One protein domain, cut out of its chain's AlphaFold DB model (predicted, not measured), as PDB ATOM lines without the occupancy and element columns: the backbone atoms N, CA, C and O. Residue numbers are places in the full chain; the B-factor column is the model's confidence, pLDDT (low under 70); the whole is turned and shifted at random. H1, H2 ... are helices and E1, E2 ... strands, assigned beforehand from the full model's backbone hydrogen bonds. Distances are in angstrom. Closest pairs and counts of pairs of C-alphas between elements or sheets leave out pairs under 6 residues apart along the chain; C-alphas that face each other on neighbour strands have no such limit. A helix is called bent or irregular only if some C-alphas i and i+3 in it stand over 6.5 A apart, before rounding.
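This is residues 276 to 421 of the 643 residues of a protein of Solirubrobacter pauli (UniProt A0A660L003). A small cluster of helices gathers about the long helix H6, with H1 and H4 packed on it and H3 crossing H4; one strand hairpin, E3 and E4, lies beside H4 and H6. A second hairpin, E1 and E2, is the root of a long loop, residues 347 to 364, that reaches out at one end of the longest axis. The printed part has 146 residues, with seven named helices and four strands in the order H1 H2 H3 H4 E1 E2 E3 E4 H5 H6 H7, and two antiparallel sheets of two strands each. It is mostly helix, though under half of the residues are in named elements. It is compact, with a radius of gyration of the C-alphas of 16.0 A, but its outline is elongated, 59 by 33 by 25 A.

H1, residues 276 to 285, and H6, residues 402 to 416, touch and run opposite ways at a shallow tilt of 33 degrees, only just short of steep; their closest C-alphas, of Tyr 281 and Asn 408, are 6.5 A apart. H2, residues 288 to 293, touches H1 only at the corner by their link, about perpendicular at 80 degrees, with the closest C-alphas those of Met 283 and Met 290, 6.5 A. H3, residues 307 to 317, touches H4, residues 331 to 340, only just about perpendicular at 73 degrees; the closest C-alphas, of Ala 309 and Thr 338, are 5.2 A apart. H4 touches H6 at a tilt of 37 degrees, only just steep, opposite ways, with Ala 340 and Ala 406 closest at 5.5 A between C-alphas. E1, residues 344 to 346, and E2, residues 365 to 367, form an antiparallel hairpin, with N 345 and O 366 2.8 A apart, within hydrogen-bond range. E3, residues 377 to 379, and E4, residues 382 to 384, form another, with N 379 and O 382 2.8 A apart. The closest C-alphas of H4 and E3, of Asp 333 and Ile 379, are 4.6 A apart. H5, residues 397 to 400, and H6 meet only through their link. H7, residues 418 to 421, is close to but not clearly touching H3. Every O i to N i+4 pair is within hydrogen-bond range in H2, H4 and H6, against 5 of 6 in H1 and 5 of 7 in H3; H5 and H7 are too short for such a pair.

H1 begins at C-alpha 276, (164.753, 177.353, 161.664), and is 14.2 A long; H3 measures 14.3 A and H4 14.4 A. H6, 21.0 A, ends at C-alpha 416, (167.720, 185.962, 153.735). H7 ends at C-alpha 421, (161.185, 186.473, 159.127). H3 and H7 are only just irregular: C-alphas 314 and 317 are 6.7 A apart, and 418 and 421 6.9 A.

The two C-alphas farthest apart, of Ala 324 and Asp 354, are 58.8 A apart. The printed part has no cut. The links H2 to H3, H3 to H4, E1 to E2 and E4 to H5 are long. The mean pLDDT of the printed part is 94.1; residues 391 to 395 are under 70.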
ATOM      1  N   PHE A 276     165.603 177.647 162.817       98.75
ATOM      2  CA  PHE A 276     164.753 177.353 161.664       98.75
ATOM      3  C   PHE A 276     165.590 176.999 160.427       98.75
ATOM      4  O   PHE A 276     165.227 176.109 159.664       98.75
ATOM      5  N   ARG A 277     166.750 177.653 160.258       98.56
ATOM      6  CA  ARG A 277     167.711 177.362 159.185       98.56
ATOM      7  C   ARG A 277     168.132 175.899 159.181       98.56
ATOM      8  O   ARG A 277     168.086 175.249 158.138       98.56
ATOM      9  N   ARG A 278     168.533 175.376 160.342       98.75
ATOM     10  CA  ARG A 278     168.956 173.979 160.458       98.75
ATOM     11  C   ARG A 278     167.780 173.028 160.232       98.75
ATOM     12  O   ARG A 278     167.952 172.057 159.505       98.75
ATOM     13  N   LEU A 279     166.587 173.352 160.739       98.69
ATOM     14  CA  LEU A 279     165.370 172.582 160.457       98.69
ATOM     15  C   LEU A 279     165.084 172.502 158.951       98.69
ATOM     16  O   LEU A 279     164.895 171.410 158.427       98.69
ATOM     17  N   ALA A 280     165.111 173.632 158.238       98.44
ATOM     18  CA  ALA A 280     164.884 173.678 156.793       98.44
ATOM     19  C   ALA A 280     165.917 172.840 156.018       98.44
ATOM     20  O   ALA A 280     165.545 172.058 155.146       98.44
ATOM     21  N   TYR A 281     167.198 172.937 156.385       98.69
ATOM     22  CA  TYR A 281     168.262 172.109 155.812       98.69
ATOM     23  C   TYR A 281     168.040 170.608 156.074       98.69
ATOM     24  O   TYR A 281     168.160 169.777 155.172       98.69
ATOM     25  N   GLU A 282     167.708 170.225 157.305       98.50
ATOM     26  CA  GLU A 282     167.535 168.817 157.671       98.50
ATOM     27  C   GLU A 282     166.232 168.213 157.123       98.50
ATOM     28  O   GLU A 282     166.194 167.016 156.836       98.50
ATOM     29  N   MET A 283     165.199 169.022 156.876       97.69
ATOM     30  CA  MET A 283     163.999 168.590 156.149       97.69
ATOM     31  C   MET A 283     164.316 168.142 154.718       97.69
ATOM     32  O   MET A 283     163.654 167.241 154.210       97.69
ATOM     33  N   THR A 284     165.333 168.728 154.078       93.31
ATOM     34  CA  THR A 284     165.810 168.295 152.753       93.31
ATOM     35  C   THR A 284     166.758 167.098 152.852       93.31
ATOM     36  O   THR A 284     166.703 166.182 152.038       93.31
ATOM     37  N   THR A 285     167.654 167.106 153.839       97.00
ATOM     38  CA  THR A 285     168.831 166.219 153.838       97.00
ATOM     39  C   THR A 285     168.714 164.987 154.731       97.00
ATOM     40  O   THR A 285     169.544 164.086 154.618       97.00
ATOM     41  N   LYS A 286     167.716 164.928 155.622       97.12
ATOM     42  CA  LYS A 286     167.595 163.862 156.634       97.12
ATOM     43  C   LYS A 286     166.192 163.271 156.778       97.12
ATOM     44  O   LYS A 286     166.070 162.155 157.272       97.12
ATOM     45  N   ASN A 287     165.136 163.982 156.384       97.75
ATOM     46  CA  ASN A 287     163.774 163.593 156.751       97.75
ATOM     47  C   ASN A 287     163.084 162.697 155.700       97.75
ATOM     48  O   ASN A 287     162.673 163.161 154.636       97.75
ATOM     49  N   ALA A 288     162.909 161.412 156.024       98.12
ATOM     50  CA  ALA A 288     162.283 160.416 155.148       98.12
ATOM     51  C   ALA A 288     160.825 160.733 154.787       98.12
ATOM     52  O   ALA A 288     160.446 160.667 153.616       98.12
ATOM     53  N   ALA A 289     160.011 161.101 155.784       98.12
ATOM     54  CA  ALA A 289     158.592 161.384 155.589       98.12
ATOM     55  C   ALA A 289     158.395 162.578 154.649       98.12
ATOM     56  O   ALA A 289     157.659 162.474 153.672       98.12
ATOM     57  N   MET A 290     159.115 163.677 154.893       97.88
ATOM     58  CA  MET A 290     159.104 164.859 154.031       97.88
ATOM     59  C   MET A 290     159.607 164.532 152.621       97.88
ATOM     60  O   MET A 290     158.990 164.920 151.627       97.88
ATOM     61  N   SER A 291     160.704 163.770 152.532       97.94
ATOM     62  CA  SER A 291     161.295 163.409 151.250       97.94
ATOM     63  C   SER A 291     160.363 162.563 150.384       97.94
ATOM     64  O   SER A 291     160.382 162.733 149.163       97.94
ATOM     65  N   SER A 292     159.598 161.652 150.990       97.50
ATOM     66  CA  SER A 292     158.605 160.833 150.291       97.50
ATOM     67  C   SER A 292     157.368 161.660 149.935       97.50
ATOM     68  O   SER A 292     156.995 161.744 148.767       97.50
ATOM     69  N   TYR A 293     156.789 162.360 150.918       97.06
ATOM     70  CA  TYR A 293     155.514 163.067 150.779       97.06
ATOM     71  C   TYR A 293     155.530 164.147 149.687       97.06
ATOM     72  O   TYR A 293     154.580 164.280 148.914       97.06
ATOM     73  N   LEU A 294     156.626 164.905 149.583       95.69
ATOM     74  CA  LEU A 294     156.777 165.963 148.577       95.69
ATOM     75  C   LEU A 294     157.598 165.536 147.354       95.69
ATOM     76  O   LEU A 294     157.966 166.378 146.534       95.69
ATOM     77  N   ASN A 295     157.844 164.230 147.192       94.94
ATOM     78  CA  ASN A 295     158.580 163.643 146.071       94.94
ATOM     79  C   ASN A 295     159.996 164.218 145.862       94.94
ATOM     80  O   ASN A 295     160.497 164.247 144.733       94.94
ATOM     81  N   LEU A 296     160.667 164.655 146.932       96.75
ATOM     82  CA  LEU A 296     162.063 165.105 146.872       96.75
ATOM     83  C   LEU A 296     162.992 163.964 146.434       96.75
ATOM     84  O   LEU A 296     163.897 164.176 145.634       96.75
ATOM     85  N   ASN A 297     162.720 162.738 146.888       96.12
ATOM     86  CA  ASN A 297     163.477 161.535 146.520       96.12
ATOM     87  C   ASN A 297     163.452 161.222 145.009       96.12
ATOM     88  O   ASN A 297     164.298 160.473 144.507       96.12
ATOM     89  N   ALA A 298     162.461 161.756 144.291       96.12
ATOM     90  CA  ALA A 298     162.295 161.602 142.852       96.12
ATOM     91  C   ALA A 298     162.936 162.747 142.045       96.12
ATOM     92  O   ALA A 298     162.979 162.655 140.819       96.12
ATOM     93  N   ASN A 299     163.434 163.800 142.703       98.12
ATOM     94  CA  ASN A 299     164.012 164.968 142.048       98.12
ATOM     95  C   ASN A 299     165.447 164.686 141.574       98.12
ATOM     96  O   ASN A 299     166.393 164.624 142.365       98.12
ATOM     97  N   THR A 300     165.632 164.523 140.265       97.56
ATOM     98  CA  THR A 300     166.955 164.310 139.659       97.56
ATOM     99  C   THR A 300     167.217 165.309 138.546       97.56
ATOM    100  O   THR A 300     166.288 165.852 137.953       97.56
ATOM    101  N   ARG A 301     168.489 165.510 138.191       95.62
ATOM    102  CA  ARG A 301     168.895 166.391 137.085       95.62
ATOM    103  C   ARG A 301     168.221 166.058 135.748       95.62
ATOM    104  O   ARG A 301     168.009 166.935 134.927       95.62
ATOM    105  N   THR A 302     167.885 164.786 135.511       96.31
ATOM    106  CA  THR A 302     167.221 164.337 134.273       96.31
ATOM    107  C   THR A 302     165.701 164.307 134.385       96.31
ATOM    108  O   THR A 302     165.015 164.231 133.367       96.31
ATOM    109  N   ARG A 303     165.159 164.346 135.607       96.25
ATOM    110  CA  ARG A 303     163.722 164.372 135.897       96.25
ATOM    111  C   ARG A 303     163.441 165.350 137.048       96.25
ATOM    112  O   ARG A 303     163.116 164.899 138.148       96.25
ATOM    113  N   PRO A 304     163.579 166.670 136.819       94.94
ATOM    114  CA  PRO A 304     163.325 167.658 137.861       94.94
ATOM    115  C   PRO A 304     161.882 167.578 138.371       94.94
ATOM    116  O   PRO A 304     160.946 167.427 137.579       94.94
ATOM    117  N   ASN A 305     161.696 167.685 139.686       96.69
ATOM    118  CA  ASN A 305     160.383 167.701 140.328       96.69
ATOM    119  C   ASN A 305     160.261 168.915 141.253       96.69
ATOM    120  O   ASN A 305     160.894 168.974 142.305       96.69
ATOM    121  N   GLU A 306     159.421 169.868 140.859       96.12
ATOM    122  CA  GLU A 306     159.306 171.158 141.539       96.12
ATOM    123  C   GLU A 306     158.499 171.138 142.840       96.12
ATOM    124  O   GLU A 306     158.503 172.149 143.539       96.12
ATOM    125  N   ASN A 307     157.797 170.048 143.181       94.81
ATOM    126  CA  ASN A 307     156.871 170.040 144.322       94.81
ATOM    127  C   ASN A 307     157.549 170.517 145.614       94.81
ATOM    128  O   ASN A 307     157.127 171.512 146.192       94.81
ATOM    129  N   TYR A 308     158.637 169.865 146.033       97.44
ATOM    130  CA  TYR A 308     159.331 170.233 147.269       97.44
ATOM    131  C   TYR A 308     159.853 171.679 147.252       97.44
ATOM    132  O   TYR A 308     159.671 172.417 148.218       97.44
ATOM    133  N   ALA A 309     160.455 172.115 146.141       98.06
ATOM    134  CA  ALA A 309     160.975 173.475 145.999       98.06
ATOM    135  C   ALA A 309     159.862 174.533 146.078       98.06
ATOM    136  O   ALA A 309     160.025 175.562 146.735       98.06
ATOM    137  N   ARG A 310     158.713 174.261 145.451       97.31
ATOM    138  CA  ARG A 310     157.534 175.124 145.511       97.31
ATOM    139  C   ARG A 310     157.023 175.257 146.940       97.31
ATOM    140  O   ARG A 310     156.831 176.382 147.385       97.31
ATOM    141  N   GLU A 311     156.880 174.152 147.672       96.69
ATOM    142  CA  GLU A 311     156.385 174.210 149.055       96.69
ATOM    143  C   GLU A 311     157.371 174.903 150.010       96.69
ATOM    144  O   GLU A 311     156.946 175.631 150.911       96.69
ATOM    145  N   ILE A 312     158.686 174.755 149.789       97.62
ATOM    146  CA  ILE A 312     159.711 175.491 150.547       97.62
ATOM    147  C   ILE A 312     159.500 177.001 150.422       97.62
ATOM    148  O   ILE A 312     159.492 177.696 151.439       97.62
ATOM    149  N   MET A 313     159.277 177.520 149.214       95.75
ATOM    150  CA  MET A 313     159.004 178.948 149.034       95.75
ATOM    151  C   MET A 313     157.606 179.328 149.541       95.75
ATOM    152  O   MET A 313     157.469 180.225 150.373       95.75
ATOM    153  N   GLU A 314     156.572 178.632 149.075       93.81
ATOM    154  CA  GLU A 314     155.175 179.032 149.249       93.81
ATOM    155  C   GLU A 314     154.657 178.821 150.673       93.81
ATOM    156  O   GLU A 314     154.029 179.708 151.246       93.81
ATOM    157  N   LEU A 315     154.898 177.651 151.261       93.31
ATOM    158  CA  LEU A 315     154.226 177.236 152.492       93.31
ATOM    159  C   LEU A 315     155.123 177.312 153.722       93.31
ATOM    160  O   LEU A 315     154.629 177.558 154.833       93.31
ATOM    161  N   PHE A 316     156.426 177.092 153.538       96.25
ATOM    162  CA  PHE A 316     157.345 176.907 154.655       96.25
ATOM    163  C   PHE A 316     158.186 178.142 154.959       96.25
ATOM    164  O   PHE A 316     158.404 178.416 156.142       96.25
ATOM    165  N   CYS A 317     158.602 178.917 153.952       97.69
ATOM    166  CA  CYS A 317     159.558 180.001 154.175       97.69
ATOM    167  C   CYS A 317     159.051 181.410 153.849       97.69
ATOM    168  O   CYS A 317     159.356 182.297 154.644       97.69
ATOM    169  N   LEU A 318     158.339 181.650 152.738       96.31
ATOM    170  CA  LEU A 318     158.080 183.018 152.243       96.31
ATOM    171  C   LEU A 318     156.602 183.400 152.161       96.31
ATOM    172  O   LEU A 318     156.270 184.562 152.390       96.31
ATOM    173  N   GLY A 319     155.721 182.464 151.806       92.81
ATOM    174  CA  GLY A 319     154.384 182.824 151.330       92.81
ATOM    175  C   GLY A 319     154.406 183.265 149.860       92.81
ATOM    176  O   GLY A 319     155.448 183.712 149.375       92.81
ATOM    177  N   PRO A 320     153.276 183.181 149.137       90.44
ATOM    178  CA  PRO A 320     153.220 183.526 147.715       90.44
ATOM    179  C   PRO A 320     153.393 185.030 147.458       90.44
ATOM    180  O   PRO A 320     154.011 185.413 146.467       90.44
ATOM    181  N   THR A 321     152.880 185.879 148.355       92.12
ATOM    182  CA  THR A 321     152.918 187.339 148.212       92.12
ATOM    183  C   THR A 321     153.302 188.039 149.509       92.12
ATOM    184  O   THR A 321     153.084 187.511 150.603       92.12
ATOM    185  N   ASP A 322     153.828 189.253 149.392       87.50
ATOM    186  CA  ASP A 322     154.009 190.167 150.517       87.50
ATOM    187  C   ASP A 322     152.671 190.792 150.971       87.50
ATOM    188  O   ASP A 322     151.593 190.508 150.436       87.50
ATOM    189  N   ALA A 323     152.732 191.667 151.980       81.31
ATOM    190  CA  ALA A 323     151.562 192.373 152.506       81.31
ATOM    191  C   ALA A 323     150.923 193.362 151.507       81.31
ATOM    192  O   ALA A 323     149.751 193.702 151.661       81.31
ATOM    193  N   ALA A 324     151.667 193.817 150.495       84.06
ATOM    194  CA  ALA A 324     151.171 194.680 149.423       84.06
ATOM    195  C   ALA A 324     150.586 193.878 148.242       84.06
ATOM    196  O   ALA A 324     150.012 194.463 147.322       84.06
ATOM    197  N   GLY A 325     150.677 192.544 148.284       88.12
ATOM    198  CA  GLY A 325     150.187 191.647 147.243       88.12
ATOM    199  C   GLY A 325     151.158 191.458 146.079       88.12
ATOM    200  O   GLY A 325     150.733 190.966 145.035       88.12
ATOM    201  N   ASN A 326     152.430 191.838 146.233       90.88
ATOM    202  CA  ASN A 326     153.467 191.545 145.245       90.88
ATOM    203  C   ASN A 326     153.967 190.111 145.422       90.88
ATOM    204  O   ASN A 326     154.106 189.646 146.552       90.88
ATOM    205  N   ASP A 327     154.283 189.433 144.321       94.88
ATOM    206  CA  ASP A 327     154.828 188.073 144.355       94.88
ATOM    207  C   ASP A 327     156.204 188.042 145.049       94.88
ATOM    208  O   ASP A 327     157.094 188.832 144.728       94.88
ATOM    209  N   ASN A 328     156.395 187.096 145.974       96.38
ATOM    210  CA  ASN A 328     157.659 186.929 146.708       96.38
ATOM    211  C   ASN A 328     158.736 186.189 145.907       96.38
ATOM    212  O   ASN A 328     159.919 186.271 146.228       96.38
ATOM    213  N   TYR A 329     158.328 185.430 144.898       96.94
ATOM    214  CA  TYR A 329     159.193 184.632 144.038       96.94
ATOM    215  C   TYR A 329     158.508 184.426 142.688       96.94
ATOM    216  O   TYR A 329     157.292 184.566 142.548       96.94
ATOM    217  N   LYS A 330     159.294 184.064 141.681       95.88
ATOM    218  CA  LYS A 330     158.827 183.721 140.339       95.88
ATOM    219  C   LYS A 330     158.972 182.227 140.088       95.88
ATOM    220  O   LYS A 330     159.666 181.511 140.806       95.88
ATOM    221  N   GLN A 331     158.366 181.755 139.001       96.94
ATOM    222  CA  GLN A 331     158.546 180.375 138.543       96.94
ATOM    223  C   GLN A 331     160.030 180.031 138.311       96.94
ATOM    224  O   GLN A 331     160.449 178.914 138.589       96.94
ATOM    225  N   GLU A 332     160.829 180.991 137.849       97.06
ATOM    226  CA  GLU A 332     162.275 180.836 137.639       97.06
ATOM    227  C   GLU A 332     163.018 180.505 138.944       97.06
ATOM    228  O   GLU A 332     163.900 179.648 138.954       97.06
ATOM    229  N   ASP A 333     162.607 181.112 140.063       98.50
ATOM    230  CA  ASP A 333     163.202 180.865 141.378       98.50
ATOM    231  C   ASP A 333     162.886 179.441 141.871       98.50
ATOM    232  O   ASP A 333     163.748 178.771 142.443       98.50
ATOM    233  N   ILE A 334     161.678 178.938 141.583       98.25
ATOM    234  CA  ILE A 334     161.286 177.547 141.867       98.25
ATOM    235  C   ILE A 334     162.150 176.577 141.063       98.25
ATOM    236  O   ILE A 334     162.606 175.572 141.609       98.25
ATOM    237  N   VAL A 335     162.402 176.869 139.783       98.38
ATOM    238  CA  VAL A 335     163.265 176.039 138.929       98.38
ATOM    239  C   VAL A 335     164.683 175.995 139.497       98.38
ATOM    240  O   VAL A 335     165.224 174.906 139.693       98.38
ATOM    241  N   GLY A 336     165.264 177.149 139.840       98.56
ATOM    242  CA  GLY A 336     166.600 177.220 140.439       98.56
ATOM    243  C   GLY A 336     166.704 176.448 141.758       98.56
ATOM    244  O   GLY A 336     167.667 175.708 141.982       98.56
ATOM    245  N   LEU A 337     165.680 176.546 142.610       98.44
ATOM    246  CA  LEU A 337     165.623 175.818 143.875       98.44
ATOM    247  C   LEU A 337     165.435 174.309 143.660       98.44
ATOM    248  O   LEU A 337     166.080 173.498 144.322       98.44
ATOM    249  N   THR A 338     164.626 173.920 142.673       98.69
ATOM    250  CA  THR A 338     164.449 172.519 142.261       98.69
ATOM    251  C   THR A 338     165.775 171.911 141.834       98.69
ATOM    252  O   THR A 338     166.123 170.820 142.280       98.69
ATOM    253  N   GLN A 339     166.549 172.635 141.023       98.50
ATOM    254  CA  GLN A 339     167.884 172.223 140.600       98.50
ATOM    255  C   GLN A 339     168.832 172.060 141.797       98.50
ATOM    256  O   GLN A 339     169.585 171.085 141.848       98.50
ATOM    257  N   ALA A 340     168.784 172.963 142.784       98.38
ATOM    258  CA  ALA A 340     169.634 172.905 143.980       98.38
ATOM    259  C   ALA A 340     169.316 171.694 144.872       98.38
ATOM    260  O   ALA A 340     170.193 171.191 145.572       98.38
ATOM    261  N   PHE A 341     168.082 171.195 144.803       98.38
ATOM    262  CA  PHE A 341     167.595 170.045 145.562       98.38
ATOM    263  C   PHE A 341     167.624 168.719 144.789       98.38
ATOM    264  O   PHE A 341     167.053 167.730 145.249       98.38
ATOM    265  N   THR A 342     168.250 168.661 143.614       97.88
ATOM    266  CA  THR A 342     168.378 167.396 142.870       97.88
ATOM    267  C   THR A 342     169.335 166.420 143.562       97.88
ATOM    268  O   THR A 342     170.227 166.810 144.309       97.88
ATOM    269  N   GLY A 343     169.171 165.124 143.301       95.19
ATOM    270  CA  GLY A 343     170.141 164.096 143.693       95.19
ATOM    271  C   GLY A 343     169.979 163.532 145.105       95.19
ATOM    272  O   GLY A 343     170.684 162.589 145.449       95.19
ATOM    273  N   TRP A 344     169.031 164.024 145.902       97.25
ATOM    274  CA  TRP A 344     168.681 163.417 147.188       97.25
ATOM    275  C   TRP A 344     167.799 162.183 146.988       97.25
ATOM    276  O   TRP A 344     166.833 162.204 146.228       97.25
ATOM    277  N   ARG A 345     168.158 161.077 147.637       96.19
ATOM    278  CA  ARG A 345     167.539 159.758 147.483       96.19
ATOM    279  C   ARG A 345     167.087 159.241 148.837       96.19
ATOM    280  O   ARG A 345     167.775 159.430 149.831       96.19
ATOM    281  N   LEU A 346     165.957 158.547 148.844       97.50
ATOM    282  CA  LEU A 346     165.400 157.881 150.016       97.50
ATOM    283  C   LEU A 346     165.510 156.370 149.840       97.50
ATOM    284  O   LEU A 346     165.082 155.837 148.813       97.50
ATOM    285  N   ASN A 347     166.047 155.685 150.846       96.81
ATOM    286  CA  ASN A 347     165.992 154.234 150.912       96.81
ATOM    287  C   ASN A 347     164.618 153.777 151.434       96.81
ATOM    288  O   ASN A 347     164.332 153.829 152.629       96.81
ATOM    289  N   GLY A 348     163.762 153.355 150.502       95.31
ATOM    290  CA  GLY A 348     162.414 152.852 150.776       95.31
ATOM    291  C   GLY A 348     162.328 151.346 151.034       95.31
ATOM    292  O   GLY A 348     161.226 150.831 151.186       95.31
ATOM    293  N   THR A 349     163.454 150.631 151.049       94.75
ATOM    294  CA  THR A 349     163.468 149.170 151.157       94.75
ATOM    295  C   THR A 349     163.494 148.756 152.626       94.75
ATOM    296  O   THR A 349     164.524 148.898 153.281       94.75
ATOM    297  N   GLU A 350     162.367 148.266 153.145       93.69
ATOM    298  CA  GLU A 350     162.201 147.950 154.574       93.69
ATOM    299  C   GLU A 350     162.966 146.703 155.031       93.69
ATOM    300  O   GLU A 350     163.521 146.697 156.128       93.69
ATOM    301  N   PHE A 351     163.035 145.676 154.186       95.44
ATOM    302  CA  PHE A 351     163.741 144.428 154.470       95.44
ATOM    303  C   PHE A 351     164.900 144.235 153.496       95.44
ATOM    304  O   PHE A 351     164.849 144.700 152.358       95.44
ATOM    305  N   LEU A 352     165.955 143.547 153.923       94.56
ATOM    306  CA  LEU A 352     167.017 143.108 153.020       94.56
ATOM    307  C   LEU A 352     166.463 142.121 151.975       94.56
ATOM    308  O   LEU A 352     165.288 141.756 151.977       94.56
ATOM    309  N   THR A 353     167.310 141.677 151.047       93.62
ATOM    310  CA  THR A 353     166.902 140.788 149.943       93.62
ATOM    311  C   THR A 353     166.339 139.439 150.396       93.62
ATOM    312  O   THR A 353     165.705 138.760 149.595       93.62
ATOM    313  N   ASP A 354     166.557 139.050 151.655       92.31
ATOM    314  CA  ASP A 354     165.969 137.855 152.269       92.31
ATOM    315  C   ASP A 354     164.483 138.017 152.646       92.31
ATOM    316  O   ASP A 354     163.826 137.035 152.983       92.31
ATOM    317  N   GLY A 355     163.942 139.238 152.577       91.31
ATOM    318  CA  GLY A 355     162.542 139.551 152.855       91.31
ATOM    319  C   GLY A 355     162.145 139.501 154.333       91.31
ATOM    320  O   GLY A 355     160.968 139.692 154.631       91.31
ATOM    321  N   VAL A 356     163.087 139.256 155.250       93.81
ATOM    322  CA  VAL A 356     162.805 139.079 156.688       93.81
ATOM    323  C   VAL A 356     163.708 139.914 157.587       93.81
ATOM    324  O   VAL A 356     163.264 140.350 158.648       93.81
ATOM    325  N   THR A 357     164.948 140.187 157.180       95.25
ATOM    326  CA  THR A 357     165.883 140.974 157.986       95.25
ATOM    327  C   THR A 357     165.594 142.462 157.803       95.25
ATOM    328  O   THR A 357     165.662 142.948 156.669       95.25
ATOM    329  N   PRO A 358     165.290 143.226 158.872       95.00
ATOM    330  CA  PRO A 358     165.087 144.667 158.765       95.00
ATOM    331  C   PRO A 358     166.317 145.365 158.185       95.00
ATOM    332  O   PRO A 358     167.446 145.132 158.615       95.00
ATOM    333  N   ASN A 359     166.098 146.247 157.217       95.75
ATOM    334  CA  ASN A 359     167.164 147.022 156.611       95.75
ATOM    335  C   ASN A 359     167.564 148.189 157.536       95.75
ATOM    336  O   ASN A 359     166.739 149.081 157.760       95.75
ATOM    337  N   PRO A 360     168.813 148.253 158.038       94.38
ATOM    338  CA  PRO A 360     169.254 149.344 158.911       94.38
ATOM    339  C   PRO A 360     169.270 150.710 158.210       94.38
ATOM    340  O   PRO A 360     169.234 151.741 158.876       94.38
ATOM    341  N   ASP A 361     169.302 150.732 156.875       95.56
ATOM    342  CA  ASP A 361     169.246 151.960 156.086       95.56
ATOM    343  C   ASP A 361     167.809 152.349 155.683       95.56
ATOM    344  O   ASP A 361     167.637 153.318 154.943       95.56
ATOM    345  N   TYR A 362     166.763 151.641 156.130       96.19
ATOM    346  CA  TYR A 362     165.378 152.018 155.823       96.19
ATOM    347  C   TYR A 362     165.058 153.431 156.333       96.19
ATOM    348  O   TYR A 362     165.243 153.750 157.504       96.19
ATOM    349  N   GLY A 363     164.565 154.301 155.447       96.31
ATOM    350  CA  GLY A 363     164.331 155.714 155.758       96.31
ATOM    351  C   GLY A 363     165.572 156.607 155.658       96.31
ATOM    352  O   GLY A 363     165.468 157.820 155.824       96.31
ATOM    353  N   LYS A 364     166.753 156.061 155.355       96.50
ATOM    354  CA  LYS A 364     167.969 156.864 155.207       96.50
ATOM    355  C   LYS A 364     167.912 157.709 153.940       96.50
ATOM    356  O   LYS A 364     167.638 157.203 152.846       96.50
ATOM    357  N   ILE A 365     168.225 158.992 154.098       96.94
ATOM    358  CA  ILE A 365     168.434 159.925 152.995       96.94
ATOM    359  C   ILE A 365     169.916 159.931 152.614       96.94
ATOM    360  O   ILE A 365     170.789 160.065 153.472       96.94
ATOM    361  N   THR A 366     170.211 159.784 151.325       95.06
ATOM    362  CA  THR A 366     171.572 159.840 150.778       95.06
ATOM    363  C   THR A 366     171.633 160.772 149.577       95.06
ATOM    364  O   THR A 366     170.656 160.951 148.850       95.06
ATOM    365  N   PHE A 367     172.791 161.386 149.357       95.38
ATOM    366  CA  PHE A 367     173.030 162.213 148.180       95.38
ATOM    367  C   PHE A 367     173.715 161.388 147.085       95.38
ATOM    368  O   PHE A 367     174.703 160.701 147.340       95.38
ATOM    369  N   ALA A 368     173.190 161.461 145.862       93.88
ATOM    370  CA  ALA A 368     173.688 160.777 144.676       93.88
ATOM    371  C   ALA A 368     174.259 161.803 143.674       93.88
ATOM    372  O   ALA A 368     173.495 162.388 142.896       93.88
ATOM    373  N   PRO A 369     175.593 162.014 143.639       93.88
ATOM    374  CA  PRO A 369     176.212 163.052 142.808       93.88
ATOM    375  C   PRO A 369     175.927 162.919 141.305       93.88
ATOM    376  O   PRO A 369     175.797 163.914 140.601       93.88
ATOM    377  N   ASN A 370     175.760 161.695 140.798       91.81
ATOM    378  CA  ASN A 370     175.428 161.436 139.391       91.81
ATOM    379  C   ASN A 370     174.002 161.876 138.988       91.81
ATOM    380  O   ASN A 370     173.702 161.986 137.793       91.81
ATOM    381  N   GLN A 371     173.131 162.130 139.966       93.94
ATOM    382  CA  GLN A 371     171.762 162.623 139.787       93.94
ATOM    383  C   GLN A 371     171.629 164.127 140.073       93.94
ATOM    384  O   GLN A 371     170.521 164.654 139.963       93.94
ATOM    385  N   PHE A 372     172.717 164.813 140.430       95.62
ATOM    386  CA  PHE A 372     172.721 166.231 140.791       95.62
ATOM    387  C   PHE A 372     172.880 167.147 139.573       95.62
ATOM    388  O   PHE A 372     173.655 166.862 138.660       95.62
ATOM    389  N   GLU A 373     172.139 168.252 139.551       96.38
ATOM    390  CA  GLU A 373     172.295 169.320 138.567       96.38
ATOM    391  C   GLU A 373     173.586 170.082 138.866       96.38
ATOM    392  O   GLU A 373     173.727 170.680 139.930       96.38
ATOM    393  N   MET A 374     174.531 170.076 137.932       95.00
ATOM    394  CA  MET A 374     175.851 170.680 138.126       95.00
ATOM    395  C   MET A 374     175.935 172.114 137.608       95.00
ATOM    396  O   MET A 374     176.807 172.860 138.051       95.00
ATOM    397  N   ALA A 375     175.037 172.515 136.703       96.00
ATOM    398  CA  ALA A 375     175.004 173.863 136.158       96.00
ATOM    399  C   ALA A 375     174.739 174.909 137.250       96.00
ATOM    400  O   ALA A 375     174.211 174.599 138.325       96.00
ATOM    401  N   ALA A 376     175.110 176.158 136.968       97.75
ATOM    402  CA  ALA A 376     174.790 177.287 137.833       97.75
ATOM    403  C   ALA A 376     173.269 177.457 137.952       97.75
ATOM    404  O   ALA A 376     172.527 177.160 137.015       97.75
ATOM    405  N   LYS A 377     172.810 177.933 139.110       96.75
ATOM    406  CA  LYS A 377     171.383 178.031 139.451       96.75
ATOM    407  C   LYS A 377     171.113 179.417 139.998       96.75
ATOM    408  O   LYS A 377     171.846 179.866 140.879       96.75
ATOM    409  N   THR A 378     170.068 180.072 139.516       97.81
ATOM    410  CA  THR A 378     169.664 181.392 140.010       97.81
ATOM    411  C   THR A 378     168.399 181.260 140.843       97.81
ATOM    412  O   THR A 378     167.424 180.663 140.398       97.81
ATOM    413  N   ILE A 379     168.436 181.793 142.062       98.44
ATOM    414  CA  ILE A 379     167.356 181.754 143.047       98.44
ATOM    415  C   ILE A 379     167.290 183.142 143.682       98.44
ATOM    416  O   ILE A 379     168.289 183.617 144.217       98.44
ATOM    417  N   LEU A 380     166.144 183.817 143.612       97.88
ATOM    418  CA  LEU A 380     165.905 185.133 144.220       97.88
ATOM    419  C   LEU A 380     167.017 186.145 143.887       97.88
ATOM    420  O   LEU A 380     167.518 186.861 144.753       97.88
ATOM    421  N   LYS A 381     167.415 186.183 142.606       96.50
ATOM    422  CA  LYS A 381     168.504 187.017 142.047       96.50
ATOM    423  C   LYS A 381     169.920 186.697 142.552       96.50
ATOM    424  O   LYS A 381     170.860 187.389 142.173       96.50
ATOM    425  N   ARG A 382     170.099 185.658 143.368       98.12
ATOM    426  CA  ARG A 382     171.408 185.137 143.780       98.12
ATOM    427  C   ARG A 382     171.760 183.905 142.953       98.12
ATOM    428  O   ARG A 382     170.881 183.130 142.585       98.12
ATOM    429  N   THR A 383     173.045 183.709 142.672       97.88
ATOM    430  CA  THR A 383     173.525 182.567 141.885       97.88
ATOM    431  C   THR A 383     174.315 181.605 142.761       97.88
ATOM    432  O   THR A 383     175.300 181.995 143.382       97.88
ATOM    433  N   ILE A 384     173.906 180.337 142.765       97.88
ATOM    434  CA  ILE A 384     174.741 179.218 143.206       97.88
ATOM    435  C   ILE A 384     175.602 178.822 142.008       97.88
ATOM    436  O   ILE A 384     175.074 178.483 140.943       97.88
ATOM    437  N   ALA A 385     176.923 178.904 142.167       97.38
ATOM    438  CA  ALA A 385     177.872 178.632 141.094       97.38
ATOM    439  C   ALA A 385     177.752 177.191 140.566       97.38
ATOM    440  O   ALA A 385     177.362 176.270 141.289       97.38
ATOM    441  N   ALA A 386     178.115 177.002 139.296       96.00
ATOM    442  CA  ALA A 386     178.250 175.668 138.732       96.00
ATOM    443  C   ALA A 386     179.341 174.894 139.483       96.00
ATOM    444  O   ALA A 386     180.388 175.453 139.818       96.00
ATOM    445  N   VAL A 387     179.118 173.602 139.710       91.62
ATOM    446  CA  VAL A 387     180.166 172.709 140.212       91.62
ATOM    447  C   VAL A 387     180.882 172.068 139.030       91.62
ATOM    448  O   VAL A 387     180.257 171.654 138.055       91.62
ATOM    449  N   THR A 388     182.206 171.990 139.106       84.31
ATOM    450  CA  THR A 388     183.055 171.357 138.093       84.31
ATOM    451  C   THR A 388     183.715 170.118 138.700       84.31
ATOM    452  O   THR A 388     184.084 170.111 139.873       84.31
ATOM    453  N   GLY A 389     183.811 169.027 137.935       77.69
ATOM    454  CA  GLY A 389     184.409 167.774 138.407       77.69
ATOM    455  C   GLY A 389     183.785 166.519 137.792       77.69
ATOM    456  O   GLY A 389     182.798 166.588 137.066       77.69
ATOM    457  N   SER A 390     184.370 165.355 138.083       70.94
ATOM    458  CA  SER A 390     183.844 164.059 137.630       70.94
ATOM    459  C   SER A 390     182.680 163.599 138.511       70.94
ATOM    460  O   SER A 390     182.810 163.522 139.732       70.94
ATOM    461  N   THR A 391     181.556 163.233 137.893       66.94
ATOM    462  CA  THR A 391     180.369 162.667 138.562       66.94
ATOM    463  C   THR A 391     180.568 161.228 139.053       66.94
ATOM    464  O   THR A 391     179.649 160.650 139.635       66.94
ATOM    465  N   ASN A 392     181.733 160.622 138.792       55.34
ATOM    466  CA  ASN A 392     181.830 159.173 138.641       55.34
ATOM    467  C   ASN A 392     182.139 158.350 139.901       55.34
ATOM    468  O   ASN A 392     182.533 157.201 139.757       55.34
ATOM    469  N   THR A 393     181.926 158.841 141.123       58.22
ATOM    470  CA  THR A 393     181.856 157.927 142.279       58.22
ATOM    471  C   THR A 393     180.962 158.471 143.393       58.22
ATOM    472  O   THR A 393     181.128 159.596 143.864       58.22
ATOM    473  N   THR A 394     180.043 157.630 143.874       61.41
ATOM    474  CA  THR A 394     179.294 157.797 145.136       61.41
ATOM    475  C   THR A 394     180.195 157.739 146.378       61.41
ATOM    476  O   THR A 394     179.708 157.855 147.496       61.41
ATOM    477  N   THR A 395     181.504 157.552 146.190       69.62
ATOM    478  CA  THR A 395     182.516 157.418 147.242       69.62
ATOM    479  C   THR A 395     183.536 158.558 147.261       69.62
ATOM    480  O   THR A 395     184.317 158.626 148.204       69.62
ATOM    481  N   ASN A 396     183.550 159.466 146.272       80.06
ATOM    482  CA  ASN A 396     184.448 160.624 146.299       80.06
ATOM    483  C   ASN A 396     183.946 161.656 147.329       80.06
ATOM    484  O   ASN A 396     182.866 162.224 147.139       80.06
ATOM    485  N   PRO A 397     184.723 161.970 148.383       82.31
ATOM    486  CA  PRO A 397     184.303 162.923 149.405       82.31
ATOM    487  C   PRO A 397     183.952 164.308 148.849       82.31
ATOM    488  O   PRO A 397     183.023 164.938 149.345       82.31
ATOM    489  N   ALA A 398     184.642 164.772 147.801       85.25
ATOM    490  CA  ALA A 398     184.397 166.085 147.208       85.25
ATOM    491  C   ALA A 398     183.028 166.158 146.513       85.25
ATOM    492  O   ALA A 398     182.306 167.141 146.683       85.25
ATOM    493  N   SER A 399     182.642 165.112 145.772       87.56
ATOM    494  CA  SER A 399     181.350 165.084 145.076       87.56
ATOM    495  C   SER A 399     180.180 164.932 146.043       87.56
ATOM    496  O   SER A 399     179.120 165.513 145.819       87.56
ATOM    497  N   LEU A 400     180.380 164.239 147.167       89.31
ATOM    498  CA  LEU A 400     179.378 164.098 148.225       89.31
ATOM    499  C   LEU A 400     179.037 165.419 148.932       89.31
ATOM    500  O   LEU A 400     177.961 165.518 149.518       89.31
ATOM    501  N   GLN A 401     179.899 166.441 148.848       92.25
ATOM    502  CA  GLN A 401     179.633 167.768 149.419       92.25
ATOM    503  C   GLN A 401     178.832 168.694 148.495       92.25
ATOM    504  O   GLN A 401     178.319 169.711 148.964       92.25
ATOM    505  N   TRP A 402     178.680 168.372 147.205       94.31
ATOM    506  CA  TRP A 402     177.975 169.249 146.259       94.31
ATOM    507  C   TRP A 402     176.515 169.480 146.653       94.31
ATOM    508  O   TRP A 402     176.076 170.626 146.723       94.31
ATOM    509  N   GLY A 403     175.786 168.407 146.972       94.75
ATOM    510  CA  GLY A 403     174.401 168.473 147.440       94.75
ATOM    511  C   GLY A 403     174.263 169.252 148.750       94.75
ATOM    512  O   GLY A 403     173.567 170.264 148.766       94.75
ATOM    513  N   PRO A 404     174.942 168.843 149.840       96.38
ATOM    514  CA  PRO A 404     174.961 169.583 151.103       96.38
ATOM    515  C   PRO A 404     175.296 171.073 150.952       96.38
ATOM    516  O   PRO A 404     174.628 171.919 151.549       96.38
ATOM    517  N   SER A 405     176.295 171.422 150.136       97.00
ATOM    518  CA  SER A 405     176.670 172.818 149.881       97.00
ATOM    519  C   SER A 405     175.575 173.581 149.131       97.00
ATOM    520  O   SER A 405     175.220 174.694 149.523       97.00
ATOM    521  N   ALA A 406     174.982 172.975 148.098       98.06
ATOM    522  CA  ALA A 406     173.897 173.587 147.338       98.06
ATOM    523  C   ALA A 406     172.628 173.777 148.181       98.06
ATOM    524  O   ALA A 406     172.024 174.842 148.114       98.06
ATOM    525  N   VAL A 407     172.253 172.795 149.012       98.38
ATOM    526  CA  VAL A 407     171.111 172.922 149.934       98.38
ATOM    527  C   VAL A 407     171.367 174.031 150.951       98.38
ATOM    528  O   VAL A 407     170.475 174.839 151.180       98.38
ATOM    529  N   ASN A 408     172.571 174.115 151.530       98.12
ATOM    530  CA  ASN A 408     172.916 175.197 152.458       98.12
ATOM    531  C   ASN A 408     172.745 176.574 151.808       98.12
ATOM    532  O   ASN A 408     172.004 177.398 152.332       98.12
ATOM    533  N   GLN A 409     173.366 176.794 150.646       98.62
ATOM    534  CA  GLN A 409     173.262 178.069 149.933       98.62
ATOM    535  C   GLN A 409     171.818 178.380 149.526       98.62
ATOM    536  O   GLN A 409     171.375 179.514 149.652       98.62
ATOM    537  N   ALA A 410     171.067 177.381 149.062       98.62
ATOM    538  CA  ALA A 410     169.674 177.557 148.675       98.62
ATOM    539  C   ALA A 410     168.778 177.927 149.867       98.62
ATOM    540  O   ALA A 410     167.951 178.830 149.752       98.62
ATOM    541  N   VAL A 411     168.965 177.270 151.018       98.56
ATOM    542  CA  VAL A 411     168.284 177.630 152.267       98.56
ATOM    543  C   VAL A 411     168.667 179.051 152.677       98.56
ATOM    544  O   VAL A 411     167.770 179.844 152.938       98.56
ATOM    545  N   ASP A 412     169.950 179.414 152.657       98.50
ATOM    546  CA  ASP A 412     170.402 180.771 153.000       98.50
ATOM    547  C   ASP A 412     169.754 181.834 152.114       98.50
ATOM    548  O   ASP A 412     169.152 182.777 152.623       98.50
ATOM    549  N   ILE A 413     169.770 181.634 150.795       98.69
ATOM    550  CA  ILE A 413     169.124 182.535 149.831       98.69
ATOM    551  C   ILE A 413     167.637 182.730 150.163       98.69
ATOM    552  O   ILE A 413     167.141 183.857 150.143       98.69
ATOM    553  N   VAL A 414     166.919 181.649 150.480       98.56
ATOM    554  CA  VAL A 414     165.491 181.718 150.817       98.56
ATOM    555  C   VAL A 414     165.267 182.420 152.162       98.56
ATOM    556  O   VAL A 414     164.376 183.259 152.262       98.56
ATOM    557  N   LEU A 415     166.052 182.129 153.203       98.44
ATOM    558  CA  LEU A 415     165.837 182.702 154.543       98.44
ATOM    559  C   LEU A 415     166.347 184.142 154.692       98.44
ATOM    560  O   LEU A 415     165.878 184.877 155.566       98.44
ATOM    561  N   GLU A 416     167.286 184.567 153.849       97.44
ATOM    562  CA  GLU A 416     167.720 185.962 153.735       97.44
ATOM    563  C   GLU A 416     166.667 186.848 153.055       97.44
ATOM    564  O   GLU A 416     166.704 188.073 153.204       97.44
ATOM    565  N   HIS A 417     165.692 186.259 152.351       97.12
ATOM    566  CA  HIS A 417     164.615 187.022 151.733       97.12
ATOM    567  C   HIS A 417     163.877 187.885 152.785       97.12
ATOM    568  O   HIS A 417     163.493 187.379 153.850       97.12
ATOM    569  N   PRO A 418     163.593 189.175 152.506       93.00
ATOM    570  CA  PRO A 418     163.001 190.090 153.488       93.00
ATOM    571  C   PRO A 418     161.672 189.618 154.092       93.00
ATOM    572  O   PRO A 418     161.352 189.972 155.229       93.00
ATOM    573  N   GLN A 419     160.916 188.793 153.365       95.25
ATOM    574  CA  GLN A 419     159.628 188.271 153.832       95.25
ATOM    575  C   GLN A 419     159.739 187.047 154.746       95.25
ATOM    576  O   GLN A 419     158.786 186.783 155.472       95.25
ATOM    577  N   HIS A 420     160.874 186.332 154.792       97.81
ATOM    578  CA  HIS A 420     160.959 185.084 155.559       97.81
ATOM    579  C   HIS A 420     160.657 185.277 157.054       97.81
ATOM    580  O   HIS A 420     159.774 184.622 157.612       97.81
ATOM    581  N   ALA A 421     161.370 186.205 157.703       98.00
ATOM    582  CA  ALA A 421     161.185 186.473 159.127       98.00
ATOM    583  C   ALA A 421     159.736 186.877 159.430       98.00
ATOM    584  O   ALA A 421     159.108 186.313 160.320       98.00
TER     585      ALA A 421